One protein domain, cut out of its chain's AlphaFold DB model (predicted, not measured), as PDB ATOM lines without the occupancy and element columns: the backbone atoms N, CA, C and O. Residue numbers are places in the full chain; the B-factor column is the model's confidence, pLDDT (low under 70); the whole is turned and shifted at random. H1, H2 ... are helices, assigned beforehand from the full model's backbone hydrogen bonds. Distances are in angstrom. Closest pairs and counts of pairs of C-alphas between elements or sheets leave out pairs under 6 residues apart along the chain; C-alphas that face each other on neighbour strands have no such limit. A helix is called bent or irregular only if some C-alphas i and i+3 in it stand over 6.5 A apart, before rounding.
ATOM      1  N   ASP A 149      22.384  40.211 -38.716       63.22
ATOM      2  CA  ASP A 149      22.576  41.635 -39.032       63.22
ATOM      3  C   ASP A 149      23.724  41.776 -40.033       63.22
ATOM      4  O   ASP A 149      24.879  41.465 -39.750       63.22
ATOM      5  N   ASN A 150      23.352  42.163 -41.240       59.06
ATOM      6  CA  ASN A 150      24.153  41.976 -42.430       59.06
ATOM      7  C   ASN A 150      24.691  43.333 -42.923       59.06
ATOM      8  O   ASN A 150      25.683  43.390 -43.638       59.06
ATOM      9  N   ALA A 151      24.131  44.471 -42.508       56.41
ATOM     10  CA  ALA A 151      24.398  45.753 -43.171       56.41
ATOM     11  C   ALA A 151      25.057  46.832 -42.300       56.41
ATOM     12  O   ALA A 151      25.452  47.874 -42.841       56.41
ATOM     13  N   THR A 152      25.247  46.607 -41.002       63.88
ATOM     14  CA  THR A 152      25.888  47.583 -40.106       63.88
ATOM     15  C   THR A 152      27.415  47.556 -40.197       63.88
ATOM     16  O   THR A 152      28.058  46.543 -40.478       63.88
ATOM     17  N   GLU A 153      28.017  48.729 -40.015       71.56
ATOM     18  CA  GLU A 153      29.468  48.871 -39.936       71.56
ATOM     19  C   GLU A 153      30.004  48.199 -38.667       71.56
ATOM     20  O   GLU A 153      29.447  48.367 -37.581       71.56
ATOM     21  N   GLY A 154      31.133  47.494 -38.782       70.81
ATOM     22  CA  GLY A 154      31.706  46.737 -37.667       70.81
ATOM     23  C   GLY A 154      31.902  47.562 -36.391       70.81
ATOM     24  O   GLY A 154      31.565  47.098 -35.305       70.81
ATOM     25  N   TRP A 155      32.354  48.815 -36.517       73.56
ATOM     26  CA  TRP A 155      32.617  49.715 -35.383       73.56
ATOM     27  C   TRP A 155      31.377  50.072 -34.542       73.56
ATOM     28  O   TRP A 155      31.526  50.492 -33.389       73.56
ATOM     29  N   ILE A 156      30.158  49.896 -35.067       78.00
ATOM     30  CA  ILE A 156      28.913  50.085 -34.302       78.00
ATOM     31  C   ILE A 156      28.851  49.063 -33.154       78.00
ATOM     32  O   ILE A 156      28.441  49.391 -32.038       78.00
ATOM     33  N   TYR A 157      29.421  47.874 -33.365       75.94
ATOM     34  CA  TYR A 157      29.512  46.793 -32.384       75.94
ATOM     35  C   TYR A 157      30.674  46.928 -31.403       75.94
ATOM     36  O   TYR A 157      30.982  45.986 -30.676       75.94
ATOM     37  N   ARG A 158      31.322  48.095 -31.316       79.62
ATOM     38  CA  ARG A 158      32.440  48.305 -30.379       79.62
ATOM     39  C   ARG A 158      32.105  47.964 -28.928       79.62
ATOM     40  O   ARG A 158      32.993  47.604 -28.175       79.62
ATOM     41  N   LYS A 159      30.838  48.103 -28.518       80.81
ATOM     42  CA  LYS A 159      30.403  47.763 -27.154       80.81
ATOM     43  C   LYS A 159      30.386  46.250 -26.913       80.81
ATOM     44  O   LYS A 159      30.490  45.829 -25.769       80.81
ATOM     45  N   GLU A 160      30.255  45.455 -27.971       83.25
ATOM     46  CA  GLU A 160      30.307  43.992 -27.910       83.25
ATOM     47  C   GLU A 160      31.754  43.482 -27.870       83.25
ATOM     48  O   GLU A 160      32.043  42.449 -27.263       83.25
ATOM     49  N   TRP A 161      32.671  44.219 -28.502       88.62
ATOM     50  CA  TRP A 161      34.089  43.893 -28.572       88.62
ATOM     51  C   TRP A 161      34.880  44.660 -27.511       88.62
ATOM     52  O   TRP A 161      35.221  45.826 -27.676       88.62
ATOM     53  N   ASP A 162      35.218  43.988 -26.416       90.06
ATOM     54  CA  ASP A 162      36.054  44.542 -25.345       90.06
ATOM     55  C   ASP A 162      37.526  44.676 -25.783       90.06
ATOM     56  O   ASP A 162      38.383  43.853 -25.453       90.06
ATOM     57  N   LEU A 163      37.817  45.713 -26.577       92.75
ATOM     58  CA  LEU A 163      39.143  45.967 -27.151       92.75
ATOM     59  C   LEU A 163      40.232  46.243 -26.101       92.75
ATOM     60  O   LEU A 163      41.415  46.221 -26.434       92.75
ATOM     61  N   LEU A 164      39.856  46.505 -24.845       93.19
ATOM     62  CA  LEU A 164      40.800  46.667 -23.737       93.19
ATOM     63  C   LEU A 164      41.334  45.323 -23.222       93.19
ATOM     64  O   LEU A 164      42.294  45.308 -22.456       93.19
ATOM     65  N   GLN A 165      40.767  44.200 -23.679       94.50
ATOM     66  CA  GLN A 165      41.230  42.843 -23.382       94.50
ATOM     67  C   GLN A 165      41.570  42.069 -24.673       94.50
ATOM     68  O   GLN A 165      40.899  41.072 -24.982       94.50
ATOM     69  N   PRO A 166      42.606  42.486 -25.438       95.25
ATOM     70  CA  PRO A 166      42.898  41.932 -26.762       95.25
ATOM     71  C   PRO A 166      43.103  40.418 -26.779       95.25
ATOM     72  O   PRO A 166      42.664  39.752 -27.713       95.25
ATOM     73  N   ASP A 167      43.714  39.875 -25.723       95.75
ATOM     74  CA  ASP A 167      44.049  38.451 -25.615       95.75
ATOM     75  C   ASP A 167      42.794  37.553 -25.641       95.75
ATOM     76  O   ASP A 167      42.868  36.400 -26.044       95.75
ATOM     77  N   SER A 168      41.626  38.093 -25.266       95.81
ATOM     78  CA  SER A 168      40.345  37.368 -25.251       95.81
ATOM     79  C   SER A 168      39.542  37.472 -26.554       95.81
ATOM     80  O   SER A 168      38.496  36.834 -26.686       95.81
ATOM     81  N   LEU A 169      39.959  38.318 -27.503       96.69
ATOM     82  CA  LEU A 169      39.117  38.688 -28.649       96.69
ATOM     83  C   LEU A 169      38.908  37.535 -29.635       96.69
ATOM     84  O   LEU A 169      37.797  37.372 -30.137       96.69
ATOM     85  N   LEU A 170      39.940  36.726 -29.894       96.94
ATOM     86  CA  LEU A 170      39.821  35.574 -30.795       96.94
ATOM     87  C   LEU A 170      38.942  34.469 -30.193       96.94
ATOM     88  O   LEU A 170      38.112  33.903 -30.903       96.94
ATOM     89  N   ASP A 171      39.037  34.235 -28.884       95.88
ATOM     90  CA  ASP A 171      38.158  33.293 -28.182       95.88
ATOM     91  C   ASP A 171      36.702  33.774 -28.209       95.88
ATOM     92  O   ASP A 171      35.791  33.011 -28.537       95.88
ATOM     93  N   LYS A 172      36.470  35.066 -27.942       95.38
ATOM     94  CA  LYS A 172      35.140  35.688 -28.053       95.38
ATOM     95  C   LYS A 172      34.576  35.564 -29.469       95.38
ATOM     96  O   LYS A 172      33.397  35.238 -29.623       95.38
ATOM     97  N   LEU A 173      35.403  35.787 -30.494       95.62
ATOM     98  CA  LEU A 173      35.019  35.600 -31.893       95.62
ATOM     99  C   LEU A 173      34.582  34.154 -32.158       95.62
ATOM    100  O   LEU A 173      33.504  33.939 -32.717       95.62
ATOM    101  N   ALA A 174      35.381  33.176 -31.729       96.38
ATOM    102  CA  ALA A 174      35.090  31.759 -31.922       96.38
ATOM    103  C   ALA A 174      33.788  31.340 -31.222       96.38
ATOM    104  O   ALA A 174      32.923  30.730 -31.848       96.38
ATOM    105  N   VAL A 175      33.598  31.729 -29.955       94.75
ATOM    106  CA  VAL A 175      32.370  31.446 -29.192       94.75
ATOM    107  C   VAL A 175      31.139  32.023 -29.891       94.75
ATOM    108  O   VAL A 175      30.138  31.326 -30.058       94.75
ATOM    109  N   ARG A 176      31.210  33.281 -30.335       91.00
ATOM    110  CA  ARG A 176      30.098  33.940 -31.029       91.00
ATOM    111  C   ARG A 176      29.765  33.259 -32.357       91.00
ATOM    112  O   ARG A 176      28.595  32.993 -32.623       91.00
ATOM    113  N   THR A 177      30.794  32.959 -33.145       93.44
ATOM    114  CA  THR A 177      30.677  32.262 -34.433       93.44
ATOM    115  C   THR A 177      29.999  30.913 -34.230       93.44
ATOM    116  O   THR A 177      28.967  30.643 -34.839       93.44
ATOM    117  N   ASN A 178      30.500  30.106 -33.295       95.44
ATOM    118  CA  ASN A 178      29.972  28.772 -33.022       95.44
ATOM    119  C   ASN A 178      28.517  28.803 -32.548       95.44
ATOM    120  O   ASN A 178      27.720  27.997 -33.016       95.44
ATOM    121  N   LYS A 179      28.139  29.765 -31.697       91.00
ATOM    122  CA  LYS A 179      26.748  29.921 -31.246       91.00
ATOM    123  C   LYS A 179      25.779  30.180 -32.406       91.00
ATOM    124  O   LYS A 179      24.653  29.700 -32.390       91.00
ATOM    125  N   GLN A 180      26.196  30.954 -33.407       90.38
ATOM    126  CA  GLN A 180      25.370  31.215 -34.589       90.38
ATOM    127  C   GLN A 180      25.363  30.024 -35.554       90.38
ATOM    128  O   GLN A 180      24.312  29.683 -36.089       90.38
ATOM    129  N   LEU A 181      26.507  29.356 -35.737       93.88
ATOM    130  CA  LEU A 181      26.598  28.143 -36.552       93.88
ATOM    131  C   LEU A 181      25.770  26.987 -35.983       93.88
ATOM    132  O   LEU A 181      25.199  26.228 -36.757       93.88
ATOM    133  N   GLU A 182      25.656  26.874 -34.659       94.19
ATOM    134  CA  GLU A 182      24.844  25.849 -33.994       94.19
ATOM    135  C   GLU A 182      23.374  25.903 -34.436       94.19
ATOM    136  O   GLU A 182      22.772  24.865 -34.706       94.19
ATOM    137  N   VAL A 183      22.811  27.107 -34.601       92.25
ATOM    138  CA  VAL A 183      21.440  27.284 -35.111       92.25
ATOM    139  C   VAL A 183      21.305  26.672 -36.506       92.25
ATOM    140  O   VAL A 183      20.415  25.854 -36.738       92.25
ATOM    141  N   TYR A 184      22.216  27.001 -37.423       93.94
ATOM    142  CA  TYR A 184      22.191  26.460 -38.783       93.94
ATOM    143  C   TYR A 184      22.488  24.959 -38.827       93.94
ATOM    144  O   TYR A 184      21.879  24.241 -39.614       93.94
ATOM    145  N   GLN A 185      23.368  24.457 -37.961       97.00
ATOM    146  CA  GLN A 185      23.648  23.028 -37.858       97.00
ATOM    147  C   GLN A 185      22.409  22.251 -37.396       97.00
ATOM    148  O   GLN A 185      22.115  21.187 -37.936       97.00
ATOM    149  N   ASN A 186      21.642  22.791 -36.445       94.31
ATOM    150  CA  ASN A 186      20.389  22.186 -35.994       94.31
ATOM    151  C   ASN A 186      19.324  22.174 -37.103       94.31
ATOM    152  O   ASN A 186      18.624  21.173 -37.275       94.31
ATOM    153  N   LEU A 187      19.235  23.243 -37.901       91.94
ATOM    154  CA  LEU A 187      18.352  23.303 -39.073       91.94
ATOM    155  C   LEU A 187      18.776  22.310 -40.166       91.94
ATOM    156  O   LEU A 187      17.927  21.669 -40.781       91.94
ATOM    157  N   LEU A 188      20.081  22.136 -40.388       95.81
ATOM    158  CA  LEU A 188      20.602  21.139 -41.323       95.81
ATOM    159  C   LEU A 188      20.271  19.716 -40.849       95.81
ATOM    160  O   LEU A 188      19.765  18.907 -41.622       95.81
ATOM    161  N   ASN A 189      20.504  19.420 -39.567       96.88
ATOM    162  CA  ASN A 189      20.259  18.101 -38.977       96.88
ATOM    163  C   ASN A 189      18.770  17.715 -38.973       96.88
ATOM    164  O   ASN A 189      18.444  16.535 -39.077       96.88
ATOM    165  N   SER A 190      17.874  18.697 -38.849       91.62
ATOM    166  CA  SER A 190      16.419  18.496 -38.914       91.62
ATOM    167  C   SER A 190      15.868  18.448 -40.344       91.62
ATOM    168  O   SER A 190      14.692  18.142 -40.531       91.62
ATOM    169  N   GLY A 191      16.699  18.711 -41.359       89.25
ATOM    170  CA  GLY A 191      16.281  18.748 -42.763       89.25
ATOM    171  C   GLY A 191      15.498  20.008 -43.149       89.25
ATOM    172  O   GLY A 191      14.885  20.041 -44.217       89.25
ATOM    173  N   GLU A 192      15.508  21.042 -42.305       85.31
ATOM    174  CA  GLU A 192      14.891  22.341 -42.592       85.31
ATOM    175  C   GLU A 192      15.657  23.105 -43.677       85.31
ATOM    176  O   GLU A 192      15.048  23.773 -44.510       85.31
ATOM    177  N   ILE A 193      16.984  22.949 -43.716       90.00
ATOM    178  CA  ILE A 193      17.856  23.469 -44.775       90.00
ATOM    179  C   ILE A 193      18.723  22.351 -45.358       90.00
ATOM    180  O   ILE A 193      18.962  21.329 -44.718       90.00
ATOM    181  N   ASN A 194      19.228  22.550 -46.576       92.06
ATOM    182  CA  ASN A 194      20.177  21.627 -47.198       92.06
ATOM    183  C   ASN A 194      21.637  22.063 -46.978       92.06
ATOM    184  O   ASN A 194      21.923  23.160 -46.494       92.06
ATOM    185  N   ASN A 195      22.572  21.192 -47.366       94.56
ATOM    186  CA  ASN A 195      24.003  21.430 -47.177       94.56
ATOM    187  C   ASN A 195      24.504  22.685 -47.907       94.56
ATOM    188  O   ASN A 195      25.363  23.392 -47.398       94.56
ATOM    189  N   GLU A 196      23.972  22.983 -49.094       91.94
ATOM    190  CA  GLU A 196      24.411  24.153 -49.861       91.94
ATOM    191  C   GLU A 196      24.002  25.466 -49.177       91.94
ATOM    192  O   GLU A 196      24.820  26.376 -49.059       91.94
ATOM    193  N   PHE A 197      22.777  25.540 -48.639       92.69
ATOM    194  CA  PHE A 197      22.348  26.662 -47.800       92.69
ATOM    195  C   PHE A 197      23.248  26.790 -46.569       92.69
ATOM    196  O   PHE A 197      23.713  27.886 -46.260       92.69
ATOM    197  N   TYR A 198      23.505  25.677 -45.874       94.62
ATOM    198  CA  TYR A 198      24.348  25.666 -44.680       94.62
ATOM    199  C   TYR A 198      25.750  26.216 -44.963       94.62
ATOM    200  O   TYR A 198      26.220  27.071 -44.219       94.62
ATOM    201  N   GLU A 199      26.399  25.800 -46.052       92.81
ATOM    202  CA  GLU A 199      27.737  26.290 -46.403       92.81
ATOM    203  C   GLU A 199      27.748  27.798 -46.711       92.81
ATOM    204  O   GLU A 199      28.667  28.505 -46.289       92.81
ATOM    205  N   ILE A 200      26.705  28.323 -47.369       91.25
ATOM    206  CA  ILE A 200      26.556  29.770 -47.595       91.25
ATOM    207  C   ILE A 200      26.344  30.503 -46.266       91.25
ATOM    208  O   ILE A 200      27.020  31.498 -45.991       91.25
ATOM    209  N   ALA A 201      25.424  30.024 -45.425       91.31
ATOM    210  CA  ALA A 201      25.131  30.624 -44.128       91.31
ATOM    211  C   ALA A 201      26.368  30.615 -43.220       91.31
ATOM    212  O   ALA A 201      26.706  31.637 -42.625       91.31
ATOM    213  N   LYS A 202      27.100  29.501 -43.188       93.12
ATOM    214  CA  LYS A 202      28.350  29.354 -42.448       93.12
ATOM    215  C   LYS A 202      29.400  30.357 -42.900       93.12
ATOM    216  O   LYS A 202      29.981  31.040 -42.057       93.12
ATOM    217  N   LEU A 203      29.605  30.492 -44.213       91.00
ATOM    218  CA  LEU A 203      30.537  31.476 -44.759       91.00
ATOM    219  C   LEU A 203      30.161  32.897 -44.317       91.00
ATOM    220  O   LEU A 203      31.033  33.653 -43.890       91.00
ATOM    221  N   ASN A 204      28.870  33.241 -44.377       89.75
ATOM    222  CA  ASN A 204      28.364  34.533 -43.916       89.75
ATOM    223  C   ASN A 204      28.625  34.738 -42.415       89.75
ATOM    224  O   ASN A 204      29.183  35.763 -42.034       89.75
ATOM    225  N   VAL A 205      28.323  33.750 -41.569       91.06
ATOM    226  CA  VAL A 205      28.556  33.821 -40.118       91.06
ATOM    227  C   VAL A 205      30.029  34.047 -39.782       91.06
ATOM    228  O   VAL A 205      30.365  34.969 -39.037       91.06
ATOM    229  N   GLU A 206      30.912  33.226 -40.342       92.06
ATOM    230  CA  GLU A 206      32.351  33.283 -40.092       92.06
ATOM    231  C   GLU A 206      32.940  34.636 -40.515       92.06
ATOM    232  O   GLU A 206      33.550  35.348 -39.711       92.06
ATOM    233  N   TYR A 207      32.718  35.022 -41.772       91.56
ATOM    234  CA  TYR A 207      33.356  36.202 -42.347       91.56
ATOM    235  C   TYR A 207      32.766  37.501 -41.821       91.56
ATOM    236  O   TYR A 207      33.495  38.480 -41.682       91.56
ATOM    237  N   PHE A 208      31.478  37.538 -41.492       89.19
ATOM    238  CA  PHE A 208      30.871  38.759 -40.986       89.19
ATOM    239  C   PHE A 208      31.289  39.041 -39.539       89.19
ATOM    240  O   PHE A 208      31.576  40.188 -39.200       89.19
ATOM    241  N   ASN A 209      31.422  38.020 -38.685       90.88
ATOM    242  CA  ASN A 209      31.995  38.231 -37.353       90.88
ATOM    243  C   ASN A 209      33.478  38.629 -37.431       90.88
ATOM    244  O   ASN A 209      33.902  39.538 -36.712       90.88
ATOM    245  N   ALA A 210      34.246  38.014 -38.339       92.81
ATOM    246  CA  ALA A 210      35.626  38.414 -38.600       92.81
ATOM    247  C   ALA A 210      35.711  39.872 -39.086       92.81
ATOM    248  O   ALA A 210      36.510  40.646 -38.560       92.81
ATOM    249  N   TYR A 211      34.848  40.271 -40.025       90.75
ATOM    250  CA  TYR A 211      34.708  41.649 -40.500       90.75
ATOM    251  C   TYR A 211      34.390  42.614 -39.360       90.75
ATOM    252  O   TYR A 211      35.073  43.627 -39.226       90.75
ATOM    253  N   ARG A 212      33.395  42.307 -38.516       90.25
ATOM    254  CA  ARG A 212      33.005  43.176 -37.398       90.25
ATOM    255  C   ARG A 212      34.172  43.431 -36.460       90.25
ATOM    256  O   ARG A 212      34.441  44.589 -36.141       90.25
ATOM    257  N   LEU A 213      34.873  42.378 -36.043       94.06
ATOM    258  CA  LEU A 213      36.022  42.521 -35.156       94.06
ATOM    259  C   LEU A 213      37.162  43.276 -35.850       94.06
ATOM    260  O   LEU A 213      37.687  44.230 -35.282       94.06
ATOM    261  N   ALA A 214      37.501  42.910 -37.089       92.56
ATOM    262  CA  ALA A 214      38.559  43.565 -37.851       92.56
ATOM    263  C   ALA A 214      38.273  45.065 -38.039       92.56
ATOM    264  O   ALA A 214      39.097  45.890 -37.662       92.56
ATOM    265  N   SER A 215      37.084  45.432 -38.517       89.50
ATOM    266  CA  SER A 215      36.663  46.827 -38.698       89.50
ATOM    267  C   SER A 215      36.601  47.603 -37.373       89.50
ATOM    268  O   SER A 215      36.987  48.771 -37.310       89.50
ATOM    269  N   THR A 216      36.180  46.956 -36.281       91.25
ATOM    270  CA  THR A 216      36.179  47.570 -34.944       91.25
ATOM    271  C   THR A 216      37.598  47.886 -34.479       91.25
ATOM    272  O   THR A 216      37.863  49.005 -34.037       91.25
ATOM    273  N   ILE A 217      38.526  46.939 -34.630       92.06
ATOM    274  CA  ILE A 217      39.946  47.145 -34.335       92.06
ATOM    275  C   ILE A 217      40.519  48.248 -35.239       92.06
ATOM    276  O   ILE A 217      41.159  49.178 -34.751       92.06
ATOM    277  N   GLU A 218      40.240  48.194 -36.539       87.38
ATOM    278  CA  GLU A 218      40.715  49.156 -37.533       87.38
ATOM    279  C   GLU A 218      40.312  50.599 -37.198       87.38
ATOM    280  O   GLU A 218      41.103  51.540 -37.331       87.38
ATOM    281  N   SER A 219      39.088  50.777 -36.698       85.88
ATOM    282  CA  SER A 219      38.552  52.083 -36.320       85.88
ATOM    283  C   SER A 219      39.391  52.797 -35.250       85.88
ATOM    284  O   SER A 219      39.406  54.030 -35.215       85.88
ATOM    285  N   THR A 220      40.157  52.058 -34.437       86.00
ATOM    286  CA  THR A 220      41.073  52.636 -33.437       86.00
ATOM    287  C   THR A 220      42.233  53.404 -34.078       86.00
ATOM    288  O   THR A 220      42.738  54.364 -33.490       86.00
ATOM    289  N   TRP A 221      42.615  53.039 -35.307       79.69
ATOM    290  CA  TRP A 221      43.693  53.672 -36.069       79.69
ATOM    291  C   TRP A 221      43.170  54.687 -37.087       79.69
ATOM    292  O   TRP A 221      43.767  55.754 -37.247       79.69
ATOM    293  N   PHE A 222      42.047  54.382 -37.751       71.62
ATOM    294  CA  PHE A 222      41.463  55.238 -38.791       71.62
ATOM    295  C   PHE A 222      40.615  56.389 -38.224       71.62
ATOM    296  O   PHE A 222      40.673  57.513 -38.729       71.62
ATOM    297  N   LEU A 223      39.888  56.159 -37.121       73.62
ATOM    298  CA  LEU A 223      39.045  57.155 -36.442       73.62
ATOM    299  C   LEU A 223      39.568  57.506 -35.031       73.62
ATOM    300  O   LEU A 223      38.794  57.558 -34.071       73.62
ATOM    301  N   PRO A 224      40.865  57.822 -34.859       66.81
ATOM    302  CA  PRO A 224      41.498  57.861 -33.545       66.81
ATOM    303  C   PRO A 224      40.936  58.972 -32.648       66.81
ATOM    304  O   PRO A 224      40.930  58.849 -31.434       66.81
ATOM    305  N   ARG A 225      40.398  60.072 -33.189       73.56
ATOM    306  CA  ARG A 225      39.773  61.091 -32.319       73.56
ATOM    307  C   ARG A 225      38.513  60.582 -31.617       73.56
ATOM    308  O   ARG A 225      38.199  61.080 -30.544       73.56
ATOM    309  N   VAL A 226      37.814  59.625 -32.222       78.81
ATOM    310  CA  VAL A 226      36.531  59.115 -31.729       78.81
ATOM    311  C   VAL A 226      36.727  57.811 -30.952       78.81
ATOM    312  O   VAL A 226      36.088  57.621 -29.921       78.81
ATOM    313  N   PHE A 227      37.635  56.942 -31.409       83.25
ATOM    314  CA  PHE A 227      37.799  55.580 -30.885       83.25
ATOM    315  C   PHE A 227      39.242  55.217 -30.491       83.25
ATOM    316  O   PHE A 227      39.551  54.035 -30.362       83.25
ATOM    317  N   ALA A 228      40.154  56.185 -30.313       83.38
ATOM    318  CA  ALA A 228      41.537  55.848 -29.963       83.38
ATOM    319  C   ALA A 228      41.654  55.153 -28.607       83.38
ATOM    320  O   ALA A 228      41.150  55.623 -27.586       83.38
ATOM    321  N   ILE A 229      42.496  54.129 -28.605       86.75
ATOM    322  CA  ILE A 229      43.118  53.568 -27.414       86.75
ATOM    323  C   ILE A 229      44.527  54.165 -27.338       86.75
ATOM    324  O   ILE A 229      45.289  54.089 -28.297       86.75
ATOM    325  N   LYS A 230      44.869  54.832 -26.229       84.25
ATOM    326  CA  LYS A 230      46.178  55.503 -26.063       84.25
ATOM    327  C   LYS A 230      47.277  54.581 -25.527       84.25
ATOM    328  O   LYS A 230      48.445  54.954 -25.557       84.25
ATOM    329  N   ASP A 231      46.906  53.404 -25.037       90.50
ATOM    330  CA  ASP A 231      47.835  52.430 -24.479       90.50
ATOM    331  C   ASP A 231      48.589  51.681 -25.592       90.50
ATOM    332  O   ASP A 231      47.987  51.008 -26.434       90.50
ATOM    333  N   SER A 232      49.917  51.822 -25.626       88.38
ATOM    334  CA  SER A 232      50.759  51.259 -26.690       88.38
ATOM    335  C   SER A 232      50.837  49.734 -26.638       88.38
ATOM    336  O   SER A 232      50.893  49.094 -27.689       88.38
ATOM    337  N   LEU A 233      50.787  49.139 -25.443       92.88
ATOM    338  CA  LEU A 233      50.791  47.689 -25.262       92.88
ATOM    339  C   LEU A 233      49.513  47.062 -25.835       92.88
ATOM    340  O   LEU A 233      49.586  46.137 -26.645       92.88
ATOM    341  N   THR A 234      48.355  47.603 -25.465       93.00
ATOM    342  CA  THR A 234      47.036  47.190 -25.959       93.00
ATOM    343  C   THR A 234      46.963  47.353 -27.473       93.00
ATOM    344  O   THR A 234      46.597  46.408 -28.165       93.00
ATOM    345  N   ASN A 235      47.398  48.494 -28.018       88.50
ATOM    346  CA  ASN A 235      47.431  48.709 -29.468       88.50
ATOM    347  C   ASN A 235      48.294  47.682 -30.210       88.50
ATOM    348  O   ASN A 235      47.866  47.156 -31.236       88.50
ATOM    349  N   ASN A 236      49.484  47.364 -29.697       88.38
ATOM    350  CA  ASN A 236      50.355  46.363 -30.316       88.38
ATOM    351  C   ASN A 236      49.709  44.972 -30.328       88.38
ATOM    352  O   ASN A 236      49.812  44.256 -31.324       88.38
ATOM    353  N   LYS A 237      48.995  44.606 -29.256       94.00
ATOM    354  CA  LYS A 237      48.229  43.355 -29.205       94.00
ATOM    355  C   LYS A 237      47.048  43.357 -30.176       94.00
ATOM    356  O   LYS A 237      46.837  42.370 -30.869       94.00
ATOM    357  N   LEU A 238      46.313  44.464 -30.291       93.19
ATOM    358  CA  LEU A 238      45.212  44.599 -31.253       93.19
ATOM    359  C   LEU A 238      45.690  44.471 -32.707       93.19
ATOM    360  O   LEU A 238      45.033  43.819 -33.514       93.19
ATOM    361  N   ILE A 239      46.858  45.035 -33.032       89.88
ATOM    362  CA  ILE A 239      47.513  44.853 -34.335       89.88
ATOM    363  C   ILE A 239      47.801  43.369 -34.598       89.88
ATOM    364  O   ILE A 239      47.646  42.899 -35.726       89.88
ATOM    365  N   ASP A 240      48.234  42.624 -33.582       91.44
ATOM    366  CA  ASP A 240      48.498  41.196 -33.728       91.44
ATOM    367  C   ASP A 240      47.210  40.384 -33.922       91.44
ATOM    368  O   ASP A 240      47.126  39.603 -34.870       91.44
ATOM    369  N   VAL A 241      46.164  40.653 -33.132       95.00
ATOM    370  CA  VAL A 241      44.823  40.072 -33.331       95.00
ATOM    371  C   VAL A 241      44.337  40.325 -34.760       95.00
ATOM    372  O   VAL A 241      43.919  39.392 -35.443       95.00
ATOM    373  N   TYR A 242      44.466  41.557 -35.258       92.25
ATOM    374  CA  TYR A 242      44.079  41.928 -36.621       92.25
ATOM    375  C   TYR A 242      44.805  41.101 -37.693       92.25
ATOM    376  O   TYR A 242      44.173  40.609 -38.625       92.25
ATOM    377  N   LYS A 243      46.116  40.863 -37.541       90.81
ATOM    378  CA  LYS A 243      46.880  39.962 -38.429       90.81
ATOM    379  C   LYS A 243      46.367  38.525 -38.357       90.81
ATOM    380  O   LYS A 243      46.263  37.857 -39.385       90.81
ATOM    381  N   GLN A 244      46.103  38.027 -37.150       93.88
ATOM    382  CA  GLN A 244      45.648  36.655 -36.934       93.88
ATOM    383  C   GLN A 244      44.264  36.407 -37.550       93.88
ATOM    384  O   GLN A 244      44.057  35.345 -38.135       93.88
ATOM    385  N   LEU A 245      43.362  37.395 -37.533       93.75
ATOM    386  CA  LEU A 245      42.043  37.289 -38.173       93.75
ATOM    387  C   LEU A 245      42.135  36.910 -39.651       93.75
ATOM    388  O   LEU A 245      41.446  35.994 -40.084       93.75
ATOM    389  N   PHE A 246      43.027  37.540 -40.416       90.62
ATOM    390  CA  PHE A 246      43.186  37.230 -41.844       90.62
ATOM    391  C   PHE A 246      43.921  35.918 -42.118       90.62
ATOM    392  O   PHE A 246      43.874  35.416 -43.241       90.62
ATOM    393  N   LYS A 247      44.590  35.343 -41.111       90.56
ATOM    394  CA  LYS A 247      45.103  33.968 -41.185       90.56
ATOM    395  C   LYS A 247      43.987  32.952 -40.948       90.56
ATOM    396  O   LYS A 247      43.963  31.929 -41.622       90.56
ATOM    397  N   LEU A 248      43.080  33.241 -40.013       92.94
ATOM    398  CA  LEU A 248      41.922  32.396 -39.708       92.94
ATOM    399  C   LEU A 248      40.871  32.441 -40.829       92.94
ATOM    400  O   LEU A 248      40.330  31.405 -41.208       92.94
ATOM    401  N   TYR A 249      40.630  33.624 -41.394       92.12
ATOM    402  CA  TYR A 249      39.612  33.881 -42.416       92.12
ATOM    403  C   TYR A 249      40.244  34.542 -43.656       92.12
ATOM    404  O   TYR A 249      40.125  35.755 -43.856       92.12
ATOM    405  N   PRO A 250      40.977  33.772 -44.481       88.88
ATOM    406  CA  PRO A 250      41.687  34.316 -45.631       88.88
ATOM    407  C   PRO A 250      40.734  34.720 -46.763       88.88
ATOM    408  O   PRO A 250      39.941  33.925 -47.251       88.88
ATOM    409  N   VAL A 251      40.915  35.927 -47.304       85.81
ATOM    410  CA  VAL A 251      40.166  36.443 -48.473       85.81
ATOM    411  C   VAL A 251      40.464  35.665 -49.773       85.81
ATOM    412  O   VAL A 251      39.792  35.828 -50.786       85.81
ATOM    413  N   LYS A 252      41.450  34.762 -49.769       77.62
ATOM    414  CA  LYS A 252      41.744  33.860 -50.890       77.62
ATOM    415  C   LYS A 252      41.163  32.470 -50.630       77.62
ATOM    416  O   LYS A 252      41.397  31.892 -49.575       77.62
ATOM    417  N   GLY A 253      40.488  31.908 -51.636       71.88
ATOM    418  CA  GLY A 253      40.017  30.516 -51.626       71.88
ATOM    419  C   GLY A 253      38.573  30.305 -51.158       71.88
ATOM    420  O   GLY A 253      38.134  29.160 -51.086       71.88
ATOM    421  N   LYS A 254      37.821  31.371 -50.866       73.62
ATOM    422  CA  LYS A 254      36.376  31.313 -50.597       73.62
ATOM    423  C   LYS A 254      35.584  31.959 -51.734       73.62
ATOM    424  O   LYS A 254      36.084  32.876 -52.378       73.62
ATOM    425  N   ARG A 255      34.342  31.508 -51.941       79.88
ATOM    426  CA  ARG A 255      33.350  32.155 -52.817       79.88
ATOM    427  C   ARG A 255      32.827  33.429 -52.150       79.88
ATOM    428  O   ARG A 255      31.717  33.461 -51.632       79.88
ATOM    429  N   LEU A 256      33.665  34.461 -52.062       82.31
ATOM    430  CA  LEU A 256      33.326  35.705 -51.363       82.31
ATOM    431  C   LEU A 256      32.110  36.405 -51.965       82.31
ATOM    432  O   LEU A 256      31.429  37.148 -51.273       82.31
ATOM    433  N   GLU A 257      31.783  36.151 -53.226       83.25
ATOM    434  CA  GLU A 257      30.529  36.610 -53.813       83.25
ATOM    435  C   GLU A 257      29.271  36.066 -53.114       83.25
ATOM    436  O   GLU A 257      28.220  36.676 -53.269       83.25
ATOM    437  N   ASP A 258      29.357  34.987 -52.328       86.25
ATOM    438  CA  ASP A 258      28.232  34.446 -51.551       86.25
ATOM    439  C   ASP A 258      28.075  35.120 -50.173       86.25
ATOM    440  O   ASP A 258      27.051  34.963 -49.499       86.25
ATOM    441  N   LEU A 259      29.089  35.870 -49.735       84.00
ATOM    442  CA  LEU A 259      29.064  36.644 -48.499       84.00
ATOM    443  C   LEU A 259      28.310  37.962 -48.730       84.00
ATOM    444  O   LEU A 259      28.575  38.688 -49.690       84.00
ATOM    445  N   PHE A 260      27.385  38.285 -47.831       75.62
ATOM    446  CA  PHE A 260      26.686  39.559 -47.835       75.62
ATOM    447  C   PHE A 260      27.674  40.696 -47.616       75.62
ATOM    448  O   PHE A 260      28.470  40.664 -46.676       75.62
ATOM    449  N   VAL A 261      27.606  41.713 -48.479       74.00
ATOM    450  CA  VAL A 261      28.455  42.908 -48.356       74.00
ATOM    451  C   VAL A 261      29.945  42.517 -48.285       74.00
ATOM    452  O   VAL A 261      30.772  43.139 -47.614       74.00
ATOM    453  N   SER A 262      30.310  41.445 -49.002       81.44
ATOM    454  CA  SER A 262      31.659  40.874 -49.005       81.44
ATOM    455  C   SER A 262      32.735  41.870 -49.374       81.44
ATOM    456  O   SER A 262      33.877  41.772 -48.921       81.44
ATOM    457  N   GLU A 263      32.358  42.884 -50.138       78.50
ATOM    458  CA  GLU A 263      33.245  43.956 -50.494       78.50
ATOM    459  C   GLU A 263      33.744  44.768 -49.295       78.50
ATOM    460  O   GLU A 263      34.886  45.209 -49.323       78.50
ATOM    461  N   ARG A 264      32.967  44.901 -48.209       81.56
ATOM    462  CA  ARG A 264      33.461  45.556 -46.989       81.56
ATOM    463  C   ARG A 264      34.552  44.732 -46.317       81.56
ATOM    464  O   ARG A 264      35.532  45.302 -45.849       81.56
ATOM    465  N   PHE A 265      34.432  43.404 -46.284       86.25
ATOM    466  CA  PHE A 265      35.506  42.567 -45.740       86.25
ATOM    467  C   PHE A 265      36.757  42.602 -46.624       86.25
ATOM    468  O   PHE A 265      37.872  42.685 -46.107       86.25
ATOM    469  N   ILE A 266      36.578  42.607 -47.950       86.50
ATOM    470  CA  ILE A 266      37.676  42.802 -48.906       86.50
ATOM    471  C   ILE A 266      38.356  44.159 -48.672       86.50
ATOM    472  O   ILE A 266      39.583  44.204 -48.624       86.50
ATOM    473  N   ASP A 267      37.598  45.240 -48.464       82.69
ATOM    474  CA  ASP A 267      38.146  46.574 -48.185       82.69
ATOM    475  C   ASP A 267      39.037  46.559 -46.925       82.69
ATOM    476  O   ASP A 267      40.178  47.026 -46.964       82.69
ATOM    477  N   VAL A 268      38.567  45.948 -45.829       86.69
ATOM    478  CA  VAL A 268      39.339  45.813 -44.575       86.69
ATOM    479  C   VAL A 268      40.593  44.942 -44.781       86.69
ATOM    480  O   VAL A 268      41.671  45.240 -44.258       86.69
ATOM    481  N   TYR A 269      40.509  43.894 -45.602       88.88
ATOM    482  CA  TYR A 269      41.670  43.076 -45.961       88.88
ATOM    483  C   TYR A 269      42.699  43.823 -46.823       88.88
ATOM    484  O   TYR A 269      43.905  43.692 -46.607       88.88
ATOM    485  N   LEU A 270      42.264  44.641 -47.781       84.69
ATOM    486  CA  LEU A 270      43.177  45.480 -48.561       84.69
ATOM    487  C   LEU A 270      43.917  46.482 -47.662       84.69
ATOM    488  O   LEU A 270      45.108  46.734 -47.873       84.69
ATOM    489  N   ASN A 271      43.258  47.000 -46.624       81.56
ATOM    490  CA  ASN A 271      43.916  47.829 -45.611       81.56
ATOM    491  C   ASN A 271      44.936  47.065 -44.802       81.56
ATOM    492  O   ASN A 271      46.017  47.584 -44.527       81.56
ATOM    493  N   TYR A 272      44.608  45.827 -44.440       86.88
ATOM    494  CA  TYR A 272      45.563  44.939 -43.808       86.88
ATOM    495  C   TYR A 272      46.822  44.775 -44.667       86.88
ATOM    496  O   TYR A 272      47.914  44.987 -44.153       86.88
ATOM    497  N   LEU A 273      46.692  44.490 -45.966       85.00
ATOM    498  CA  LEU A 273      47.843  44.324 -46.863       85.00
ATOM    499  C   LEU A 273      48.681  45.599 -47.035       85.00
ATOM    500  O   LEU A 273      49.895  45.528 -47.213       85.00
ATOM    501  N   GLU A 274      48.059  46.776 -47.000       79.69
ATOM    502  CA  GLU A 274      48.802  48.038 -47.046       79.69
ATOM    503  C   GLU A 274      49.537  48.332 -45.754       79.69
ATOM    504  O   GLU A 274      50.692  48.763 -45.786       79.69
ATOM    505  N   SER A 275      48.840  48.130 -44.643       77.81
ATOM    506  CA  SER A 275      49.355  48.422 -43.317       77.81
ATOM    507  C   SER A 275      50.422  47.404 -42.930       77.81
ATOM    508  O   SER A 275      51.356  47.738 -42.218       77.81
ATOM    509  N   PHE A 276      50.323  46.166 -43.418       81.81
ATOM    510  CA  PHE A 276      51.250  45.085 -43.125       81.81
ATOM    511  C   PHE A 276      52.217  44.824 -44.286       81.81
ATOM    512  O   PHE A 276      51.921  44.063 -45.207       81.81
ATOM    513  N   LYS A 277      53.414  45.412 -44.220       78.31
ATOM    514  CA  LYS A 277      54.470  45.261 -45.235       78.31
ATOM    515  C   LYS A 277      55.742  44.722 -44.596       78.31
ATOM    516  O   LYS A 277      56.127  45.156 -43.522       78.31
ATOM    517  N   ASN A 278      56.417  43.781 -45.259       77.38
ATOM    518  CA  ASN A 278      57.712  43.235 -44.814       77.38
ATOM    519  C   ASN A 278      57.723  42.724 -43.356       77.38
ATOM    520  O   ASN A 278      58.711  42.876 -42.642       77.38
ATOM    521  N   GLY A 279      56.615  42.135 -42.893       69.94
ATOM    522  CA  GLY A 279      56.490  41.620 -41.524       69.94
ATOM    523  C   GLY A 279      56.202  42.683 -40.456       69.94
ATOM    524  O   GLY A 279      55.960  42.328 -39.300       69.94
ATOM    525  N   THR A 280      56.161  43.965 -40.816       73.12
ATOM    526  CA  THR A 280      55.866  45.075 -39.906       73.12
ATOM    527  C   THR A 280      54.499  45.674 -40.218       73.12
ATOM    528  O   THR A 280      54.040  45.675 -41.358       73.12
ATOM    529  N   PHE A 281      53.804  46.131 -39.175       75.12
ATOM    530  CA  PHE A 281      52.532  46.830 -39.326       75.12
ATOM    531  C   PHE A 281      52.761  48.322 -39.106       75.12
ATOM    532  O   PHE A 281      53.240  48.717 -38.045       75.12
ATOM    533  N   SER A 282      52.422  49.134 -40.096       71.62
ATOM    534  CA  SER A 282      52.439  50.591 -40.052       71.62
ATOM    535  C   SER A 282      51.029  51.108 -40.285       71.62
ATOM    536  O   SER A 282      50.397  50.745 -41.275       71.62
ATOM    537  N   VAL A 283      50.548  51.973 -39.397       64.56
ATOM    538  CA  VAL A 283      49.271  52.662 -39.600       64.56
ATOM    539  C   VAL A 283      49.431  53.632 -40.780       64.56
ATOM    540  O   VAL A 283      50.365  54.436 -40.747       64.56
ATOM    541  N   PRO A 284      48.577  53.575 -41.819       57.47
ATOM    542  CA  PRO A 284      48.675  54.488 -42.951       57.47
ATOM    543  C   PRO A 284      48.494  55.950 -42.513       57.47
ATOM    544  O   PRO A 284      47.716  56.255 -41.604       57.47
ATOM    545  N   GLU A 285      49.224  56.868 -43.152       55.22
ATOM    546  CA  GLU A 285      49.110  58.306 -42.881       55.22
ATOM    547  C   GLU A 285      47.707  58.834 -43.237       55.22
ATOM    548  O   GLU A 285      47.079  58.421 -44.213       55.22
ATOM    549  N   LYS A 286      47.192  59.769 -42.426       49.62
ATOM    550  CA  LYS A 286      45.855  60.361 -42.606       49.62
ATOM    551  C   LYS A 286      45.748  61.112 -43.938       49.62
ATOM    552  O   LYS A 286      46.516  62.039 -44.167       49.62
ATOM    553  N   GLY A 287      44.697  60.840 -44.718       46.91
ATOM    554  CA  GLY A 287      44.174  61.796 -45.708       46.91
ATOM    555  C   GLY A 287      44.061  61.324 -47.159       46.91
ATOM    556  O   GLY A 287      43.504  62.057 -47.972       46.91
TER     557      GLY A 287
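What this domain is: This is residues 149 to 287 of the 356 residues of an uncharacterized protein of Mariniphaga sediminis (UniProt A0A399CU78). The longest helix, H3, and H2 fold into a long helical hairpin that makes the length of the model, and H5 packs along the half of it near the start of H2 to complete a three-helix up-and-down bundle, each helix running against the one before it. H6 crosses H3 at a steep tilt, short H1 crosses H3 about perpendicular to it, and the four-residue H4 is near H3 at its last residues. The printed part has 139 residues, 93 of them in six named helices, H1 to H6 in order, with no named strand: the class is all helix. It is compact, with a radius of gyration of the C-alphas of 15.8 A, yet elongated, spanning 50 by 26 by 25 A.

Where its parts are: H3, residues 195 to 222, is 39.0 A from first to last C-alpha, from (24.003, 21.430, -47.177) to (41.463, 55.238, -38.791), with a kink of 26 degrees near residue 216. H2, residues 166 to 189, is 35.1 A long and has a kink of 30 degrees near residue 183. H5 is residues 232 to 248, 24.6 A, and H6 is residues 262 to 275, 20.1 A, ending at C-alpha 275 at (49.355, 48.422, -43.317). H1 is residues 154 to 159, 10.6 A, and H4 residues 224 to 227, 5.1 A. H1 and H2 are irregular: C-alphas 156 and 159 are 7.7 A apart, and C-alphas 167 and 170 are 7.3 A apart.

How they stand to each other: H3 is the hub, touching four helices. It touches H2 at a shallow tilt of 20 degrees, opposite ways, with the closest C-alphas, Thr 177 and Glu 206, 6.0 A apart. With residues 210 to 217 alone it touches H5, a shallow tilt of 23 degrees, opposite ways; the closest C-alphas, Ala 214 and Tyr 242, are 5.9 A apart. H2, with residues 166 to 170 alone, touches H5 at a shallow tilt of 30 degrees, the same way; the C-alphas of Pro 166 and Leu 238 are closest, at 5.7 A. H3 touches H6 with residues 207 to 218 alone, a steep tilt of 43 degrees, the closest C-alphas being Tyr 211 and Phe 265, 5.4 A. It touches H1 with residues 211 to 219 alone, about perpendicular at 74 degrees; the C-alphas of Gly 154 and Arg 212 are closest, at 3.8 A. Every O i to N i+4 pair is within hydrogen-bond range in H6, against 16 of 20 in H2, 22 of 24 in H3, 12 of 13 in H5 and 0 of 2 in H1, which has 2 of 3 O i to N i+3 pairs within range; H4 is too short for an O i to N i+4 pair.

The domain as a whole: The C-alphas farthest apart, Ser 190 and Gly 287, are 51.9 A apart. The printed part has no cut; the link from H5 to H6 is long, with 13 residues. Mean pLDDT of the printed part is 85.3, and residues 149 to 152, 224, 279 and 283 to 287 are under 70.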